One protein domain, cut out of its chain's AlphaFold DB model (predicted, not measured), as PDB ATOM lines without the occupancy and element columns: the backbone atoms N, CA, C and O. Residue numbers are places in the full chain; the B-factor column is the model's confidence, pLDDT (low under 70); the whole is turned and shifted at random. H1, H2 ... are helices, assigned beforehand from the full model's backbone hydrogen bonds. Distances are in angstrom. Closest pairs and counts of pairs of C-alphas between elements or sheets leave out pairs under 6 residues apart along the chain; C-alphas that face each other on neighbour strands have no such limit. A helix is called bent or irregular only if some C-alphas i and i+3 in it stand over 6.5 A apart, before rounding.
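AT A GLANCE: This is residues 2 to 60 of the 173 residues of an uncharacterized protein of Pseudomonas brassicacearum (UniProt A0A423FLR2). H3, H4 and H5 form a small triangle at large angles to one another, with short H2 next to it; H1 makes the far end of the long axis, and the unnamed tail, residues 51 to 60, folds back toward H1's end. The printed part has 59 residues with five named helices, H1 to H5 in order, and no named strand: all helix, compact, radius of gyration of the C-alphas 11.6 A, spans 35 by 20 by 19 A.

HOW THE PARTS SIT: Start at H1, residues 3 to 11, then H2, residues 13 to 16: they are close but not clearly touching, Trp 9 and Trp 16 having the closest C-alphas, 7.9 A. H3, residues 19 to 29, touches H4, residues 33 to 42, about perpendicular at 76 degrees; their closest C-alphas, Gly 26 and Phe 33, are 6.1 A apart. H5, residues 44 to 50, is close to H4 but not clearly touching, closest C-alphas Trp 40 and Leu 47, 6.5 A, opposite ways at a steep tilt of 67 degrees. H2 and H5 are near each other; H1 is apart from H3 and H4. In H1, H3 and H5 every O i to N i+4 pair is within hydrogen-bond range, in H4 3 of 6; H2 is too short for one.

IN THESE COORDINATES: Find C-alpha 3 at (40.660, 32.763, -6.984), where H1 begins its 12.1 A. H3 is 15.3 A long, H4 14.9 A and only just irregular, C-alphas 34 and 37 being 6.6 A apart. H5 ends at C-alpha 50, (41.625, 44.750, 16.451).

THE WHOLE: The C-alphas of Thr 2 and Gly 30 are farthest apart, 35.4 A. The printed part has no cut, and its four links are tight. Residues 32 to 38 have pLDDT under 70.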
ATOM      1  N   THR A   2      43.852  35.478  -9.643       82.62
ATOM      2  CA  THR A   2      43.187  34.156  -9.560       82.62
ATOM      3  C   THR A   2      42.339  34.037  -8.286       82.62
ATOM      4  O   THR A   2      42.523  34.827  -7.358       82.62
ATOM      5  N   ASP A   3      41.461  33.033  -8.194       82.00
ATOM      6  CA  ASP A   3      40.660  32.763  -6.984       82.00
ATOM      7  C   ASP A   3      41.537  32.517  -5.747       82.00
ATOM      8  O   ASP A   3      41.269  33.031  -4.662       82.00
ATOM      9  N   GLU A   4      42.656  31.809  -5.913       84.81
ATOM     10  CA  GLU A   4      43.632  31.598  -4.837       84.81
ATOM     11  C   GLU A   4      44.270  32.910  -4.373       84.81
ATOM     12  O   GLU A   4      44.474  33.126  -3.177       84.81
ATOM     13  N   GLN A   5      44.567  33.816  -5.309       87.31
ATOM     14  CA  GLN A   5      45.075  35.142  -4.973       87.31
ATOM     15  C   GLN A   5      44.012  35.961  -4.240       87.31
ATOM     16  O   GLN A   5      44.366  36.672  -3.301       87.31
ATOM     17  N   TRP A   6      42.734  35.859  -4.628       90.00
ATOM     18  CA  TRP A   6      41.615  36.527  -3.954       90.00
ATOM     19  C   TRP A   6      41.468  36.065  -2.505       90.00
ATOM     20  O   TRP A   6      41.490  36.886  -1.586       90.00
ATOM     21  N   VAL A   7      41.410  34.750  -2.287       89.69
ATOM     22  CA  VAL A   7      41.353  34.160  -0.943       89.69
ATOM     23  C   VAL A   7      42.599  34.537  -0.144       89.69
ATOM     24  O   VAL A   7      42.499  34.914   1.023       89.69
ATOM     25  N   GLY A   8      43.773  34.504  -0.777       89.38
ATOM     26  CA  GLY A   8      45.025  34.937  -0.168       89.38
ATOM     27  C   GLY A   8      44.983  36.398   0.276       89.38
ATOM     28  O   GLY A   8      45.397  36.699   1.391       89.38
ATOM     29  N   TRP A   9      44.461  37.295  -0.562       90.81
ATOM     30  CA  TRP A   9      44.271  38.705  -0.224       90.81
ATOM     31  C   TRP A   9      43.313  38.888   0.951       90.81
ATOM     32  O   TRP A   9      43.644  39.576   1.918       90.81
ATOM     33  N   TRP A  10      42.173  38.202   0.913       90.56
ATOM     34  CA  TRP A  10      41.139  38.306   1.935       90.56
ATOM     35  C   TRP A  10      41.590  37.786   3.307       90.56
ATOM     36  O   TRP A  10      41.464  38.489   4.313       90.56
ATOM     37  N   CYS A  11      42.133  36.566   3.346       88.19
ATOM     38  CA  CYS A  11      42.493  35.853   4.576       88.19
ATOM     39  C   CYS A  11      43.879  36.234   5.113       88.19
ATOM     40  O   CYS A  11      44.195  35.980   6.272       88.19
ATOM     41  N   CYS A  12      44.738  36.841   4.291       86.94
ATOM     42  CA  CYS A  12      46.076  37.260   4.704       86.94
ATOM     43  C   CYS A  12      46.290  38.763   4.503       86.94
ATOM     44  O   CYS A  12      47.400  39.172   4.169       86.94
ATOM     45  N   THR A  13      45.257  39.591   4.719       85.75
ATOM     46  CA  THR A  13      45.287  41.047   4.451       85.75
ATOM     47  C   THR A  13      46.508  41.759   5.059       85.75
ATOM     48  O   THR A  13      47.034  42.710   4.485       85.75
ATOM     49  N   TRP A  14      47.019  41.248   6.185       85.44
ATOM     50  CA  TRP A  14      48.221  41.724   6.870       85.44
ATOM     51  C   TRP A  14      49.486  41.708   5.994       85.44
ATOM     52  O   TRP A  14      50.419  42.472   6.244       85.44
ATOM     53  N   ARG A  15      49.540  40.887   4.934       87.12
ATOM     54  CA  ARG A  15      50.659  40.877   3.974       87.12
ATOM     55  C   ARG A  15      50.764  42.197   3.215       87.12
ATOM     56  O   ARG A  15      51.875  42.644   2.957       87.12
ATOM     57  N   TRP A  16      49.625  42.819   2.915       87.25
ATOM     58  CA  TRP A  16      49.509  44.080   2.171       87.25
ATOM     59  C   TRP A  16      49.299  45.295   3.074       87.25
ATOM     60  O   TRP A  16      49.042  46.396   2.590       87.25
ATOM     61  N   MET A  17      49.380  45.085   4.385       89.81
ATOM     62  CA  MET A  17      49.198  46.118   5.384       89.81
ATOM     63  C   MET A  17      50.444  47.003   5.484       89.81
ATOM     64  O   MET A  17      51.575  46.505   5.514       89.81
ATOM     65  N   HIS A  18      50.227  48.313   5.557       91.62
ATOM     66  CA  HIS A  18      51.267  49.321   5.689       91.62
ATOM     67  C   HIS A  18      52.084  49.091   6.977       91.62
ATOM     68  O   HIS A  18      51.503  48.726   8.005       91.62
ATOM     69  N   PRO A  19      53.412  49.330   6.984       89.56
ATOM     70  CA  PRO A  19      54.257  49.097   8.158       89.56
ATOM     71  C   PRO A  19      53.757  49.760   9.450       89.56
ATOM     72  O   PRO A  19      53.791  49.130  10.499       89.56
ATOM     73  N   LYS A  20      53.195  50.976   9.374       90.25
ATOM     74  CA  LYS A  20      52.635  51.680  10.547       90.25
ATOM     75  C   LYS A  20      51.504  50.918  11.247       90.25
ATOM     76  O   LYS A  20      51.456  50.897  12.473       90.25
ATOM     77  N   TRP A  21      50.633  50.244  10.495       89.44
ATOM     78  CA  TRP A  21      49.624  49.365  11.091       89.44
ATOM     79  C   TRP A  21      50.276  48.181  11.799       89.44
ATOM     80  O   TRP A  21      49.877  47.827  12.901       89.44
ATOM     81  N   LYS A  22      51.301  47.577  11.185       86.62
ATOM     82  CA  LYS A  22      52.008  46.430  11.767       86.62
ATOM     83  C   LYS A  22      52.684  46.791  13.090       86.62
ATOM     84  O   LYS A  22      52.558  46.029  14.041       86.62
ATOM     85  N   SER A  23      53.330  47.954  13.160       85.94
ATOM     86  CA  SER A  23      53.915  48.485  14.397       85.94
ATOM     87  C   SER A  23      52.851  48.722  15.469       85.94
ATOM     88  O   SER A  23      52.991  48.217  16.576       85.94
ATOM     89  N   SER A  24      51.743  49.385  15.119       86.38
ATOM     90  CA  SER A  24      50.651  49.660  16.063       86.38
ATOM     91  C   SER A  24      50.014  48.382  16.629       86.38
ATOM     92  O   SER A  24      49.771  48.286  17.830       86.38
ATOM     93  N   VAL A  25      49.800  47.364  15.789       85.25
ATOM     94  CA  VAL A  25      49.299  46.052  16.228       85.25
ATOM     95  C   VAL A  25      50.314  45.337  17.122       85.25
ATOM     96  O   VAL A  25      49.930  44.769  18.144       85.25
ATOM     97  N   GLY A  26      51.599  45.357  16.751       82.00
ATOM     98  CA  GLY A  26      52.673  44.746  17.539       82.00
ATOM     99  C   GLY A  26      52.778  45.353  18.939       82.00
ATOM    100  O   GLY A  26      52.808  44.618  19.923       82.00
ATOM    101  N   GLU A  27      52.719  46.683  19.035       83.94
ATOM    102  CA  GLU A  27      52.681  47.418  20.305       83.94
ATOM    103  C   GLU A  27      51.463  47.031  21.155       83.94
ATOM    104  O   GLU A  27      51.610  46.723  22.336       83.94
ATOM    105  N   GLN A  28      50.269  46.976  20.558       82.88
ATOM    106  CA  GLN A  28      49.039  46.605  21.270       82.88
ATOM    107  C   GLN A  28      49.039  45.157  21.768       82.88
ATOM    108  O   GLN A  28      48.425  44.856  22.792       82.88
ATOM    109  N   TRP A  29      49.695  44.246  21.050       80.06
ATOM    110  CA  TRP A  29      49.795  42.839  21.443       80.06
ATOM    111  C   TRP A  29      51.018  42.537  22.310       80.06
ATOM    112  O   TRP A  29      51.087  41.451  22.884       80.06
ATOM    113  N   GLY A  30      51.960  43.476  22.429       80.12
ATOM    114  CA  GLY A  30      53.231  43.268  23.121       80.12
ATOM    115  C   GLY A  30      54.105  42.212  22.440       80.12
ATOM    116  O   GLY A  30      54.798  41.462  23.125       80.12
ATOM    117  N   ILE A  31      54.032  42.098  21.109       73.69
ATOM    118  CA  ILE A  31      54.742  41.079  20.321       73.69
ATOM    119  C   ILE A  31      55.672  41.770  19.325       73.69
ATOM    120  O   ILE A  31      55.264  42.694  18.623       73.69
ATOM    121  N   ASP A  32      56.910  41.281  19.235       68.56
ATOM    122  CA  ASP A  32      57.880  41.737  18.238       68.56
ATOM    123  C   ASP A  32      57.413  41.398  16.808       68.56
ATOM    124  O   ASP A  32      56.780  40.366  16.553       68.56
ATOM    125  N   PHE A  33      57.730  42.267  15.852       62.03
ATOM    126  CA  PHE A  33      57.289  42.178  14.463       62.03
ATOM    127  C   PHE A  33      57.687  40.849  13.801       62.03
ATOM    128  O   PHE A  33      56.897  40.267  13.055       62.03
ATOM    129  N   ASP A  34      58.871  40.320  14.113       61.84
ATOM    130  CA  ASP A  34      59.365  39.072  13.516       61.84
ATOM    131  C   ASP A  34      58.620  37.824  14.029       61.84
ATOM    132  O   ASP A  34      58.475  36.832  13.312       61.84
ATOM    133  N   VAL A  35      58.045  37.890  15.236       63.50
ATOM    134  CA  VAL A  35      57.193  36.831  15.813       63.50
ATOM    135  C   VAL A  35      55.747  36.938  15.301       63.50
ATOM    136  O   VAL A  35      55.010  35.947  15.245       63.50
ATOM    137  N   CYS A  36      55.335  38.130  14.864       67.31
ATOM    138  CA  CYS A  36      53.955  38.436  14.505       67.31
ATOM    139  C   CYS A  36      53.405  37.610  13.334       67.31
ATOM    140  O   CYS A  36      52.222  37.287  13.329       67.31
ATOM    141  N   MET A  37      54.224  37.211  12.361       66.62
ATOM    142  CA  MET A  37      53.744  36.556  11.133       66.62
ATOM    143  C   MET A  37      53.017  35.223  11.389       66.62
ATOM    144  O   MET A  37      51.953  34.964  10.818       66.62
ATOM    145  N   GLY A  38      53.559  34.377  12.273       69.19
ATOM    146  CA  GLY A  38      52.924  33.111  12.662       69.19
ATOM    147  C   GLY A  38      51.684  33.318  13.539       69.19
ATOM    148  O   GLY A  38      50.688  32.596  13.419       69.19
ATOM    149  N   VAL A  39      51.710  34.356  14.378       71.38
ATOM    150  CA  VAL A  39      50.595  34.721  15.260       71.38
ATOM    151  C   VAL A  39      49.430  35.301  14.455       71.38
ATOM    152  O   VAL A  39      48.293  34.890  14.648       71.38
ATOM    153  N   TRP A  40      49.690  36.183  13.489       75.62
ATOM    154  CA  TRP A  40      48.668  36.775  12.619       75.62
ATOM    155  C   TRP A  40      47.950  35.731  11.773       75.62
ATOM    156  O   TRP A  40      46.746  35.842  11.549       75.62
ATOM    157  N   ARG A  41      48.669  34.693  11.327       75.38
ATOM    158  CA  ARG A  41      48.068  33.584  10.580       75.38
ATOM    159  C   ARG A  41      47.163  32.710  11.453       75.38
ATOM    160  O   ARG A  41      46.127  32.266  10.976       75.38
ATOM    161  N   SER A  42      47.546  32.454  12.704       79.38
ATOM    162  CA  SER A  42      46.781  31.599  13.629       79.38
ATOM    163  C   SER A  42      45.653  32.336  14.360       79.38
ATOM    164  O   SER A  42      44.675  31.711  14.759       79.38
ATOM    165  N   ARG A  43      45.762  33.661  14.510       80.88
ATOM    166  CA  ARG A  43      44.789  34.532  15.190       80.88
ATOM    167  C   ARG A  43      44.208  35.590  14.252       80.88
ATOM    168  O   ARG A  43      44.071  36.753  14.628       80.88
ATOM    169  N   HIS A  44      43.883  35.189  13.026       83.31
ATOM    170  CA  HIS A  44      43.393  36.101  11.993       83.31
ATOM    171  C   HIS A  44      42.145  36.885  12.430       83.31
ATOM    172  O   HIS A  44      42.109  38.102  12.287       83.31
ATOM    173  N   ASP A  45      41.164  36.222  13.044       86.94
ATOM    174  CA  ASP A  45      39.918  36.871  13.470       86.94
ATOM    175  C   ASP A  45      40.145  37.908  14.578       86.94
ATOM    176  O   ASP A  45      39.545  38.985  14.571       86.94
ATOM    177  N   ALA A  46      41.062  37.620  15.506       86.50
ATOM    178  CA  ALA A  46      41.452  38.565  16.548       86.50
ATOM    179  C   ALA A  46      42.183  39.776  15.951       86.50
ATOM    180  O   ALA A  46      41.925  40.908  16.359       86.50
ATOM    181  N   LEU A  47      43.049  39.551  14.956       88.38
ATOM    182  CA  LEU A  47      43.713  40.625  14.218       88.38
ATOM    183  C   LEU A  47      42.697  41.511  13.493       88.38
ATOM    184  O   LEU A  47      42.762  42.730  13.603       88.38
ATOM    185  N   LEU A  48      41.749  40.915  12.766       89.75
ATOM    186  CA  LEU A  48      40.721  41.673  12.058       89.75
ATOM    187  C   LEU A  48      39.871  42.496  13.029       89.75
ATOM    188  O   LEU A  48      39.671  43.684  12.792       89.75
ATOM    189  N   THR A  49      39.460  41.903  14.151       89.56
ATOM    190  CA  THR A  49      38.691  42.600  15.192       89.56
ATOM    191  C   THR A  49      39.457  43.807  15.736       89.56
ATOM    192  O   THR A  49      38.889  44.892  15.839       89.56
ATOM    193  N   LEU A  50      40.758  43.654  16.010       88.19
ATOM    194  CA  LEU A  50      41.625  44.750  16.451       88.19
ATOM    195  C   LEU A  50      41.715  45.879  15.417       88.19
ATOM    196  O   LEU A  50      41.704  47.055  15.763       88.19
ATOM    197  N   LEU A  51      41.770  45.515  14.137       88.50
ATOM    198  CA  LEU A  51      41.804  46.456  13.020       88.50
ATOM    199  C   LEU A  51      40.430  47.085  12.724       88.50
ATOM    200  O   LEU A  51      40.327  47.879  11.788       88.50
ATOM    201  N   GLY A  52      39.379  46.743  13.480       88.94
ATOM    202  CA  GLY A  52      38.012  47.218  13.257       88.94
ATOM    203  C   GLY A  52      37.353  46.600  12.021       88.94
ATOM    204  O   GLY A  52      36.534  47.240  11.367       88.94
ATOM    205  N   ILE A  53      37.748  45.381  11.651       90.62
ATOM    206  CA  ILE A  53      37.223  44.641  10.502       90.62
ATOM    207  C   ILE A  53      36.443  43.430  11.024       90.62
ATOM    208  O   ILE A  53      37.022  42.601  11.725       90.62
ATOM    209  N   PRO A  54      35.158  43.261  10.666       88.62
ATOM    210  CA  PRO A  54      34.403  42.083  11.070       88.62
ATOM    211  C   PRO A  54      34.987  40.818  10.411       88.62
ATOM    212  O   PRO A  54      35.039  40.735   9.170       88.62
ATOM    213  N   PRO A  55      35.416  39.817  11.208       88.75
ATOM    214  CA  PRO A  55      35.865  38.537  10.679       88.75
ATOM    215  C   PRO A  55      34.767  37.884   9.845       88.75
ATOM    216  O   PRO A  55      33.593  37.881  10.212       88.75
ATOM    217  N   SER A  56      35.135  37.395   8.667       89.69
ATOM    218  CA  SER A  56      34.185  36.846   7.701       89.69
ATOM    219  C   SER A  56      34.900  35.979   6.676       89.69
ATOM    220  O   SER A  56      36.047  36.250   6.308       89.69
ATOM    221  N   ALA A  57      34.199  34.954   6.187       88.44
ATOM    222  CA  ALA A  57      34.648  34.164   5.048       88.44
ATOM    223  C   ALA A  57      34.828  35.058   3.803       88.44
ATOM    224  O   ALA A  57      34.120  36.066   3.678       88.44
ATOM    225  N   PRO A  58      35.760  34.716   2.892       89.94
ATOM    226  CA  PRO A  58      35.912  35.444   1.639       89.94
ATOM    227  C   PRO A  58      34.585  35.428   0.876       89.94
ATOM    228  O   PRO A  58      34.029  34.350   0.653       89.94
ATOM    229  N   PRO A  59      34.045  36.598   0.494       91.00
ATOM    230  CA  PRO A  59      32.883  36.645  -0.370       91.00
ATOM    231  C   PRO A  59      33.293  36.235  -1.789       91.00
ATOM    232  O   PRO A  59      34.482  36.063  -2.086       91.00
ATOM    233  N   GLU A  60      32.305  36.126  -2.674       91.38
ATOM    234  CA  GLU A  60      32.564  35.986  -4.104       91.38
ATOM    235  C   GLU A  60      33.508  37.109  -4.582       91.38
ATOM    236  O   GLU A  60      33.353  38.254  -4.130       91.38
TER     237      GLU A  60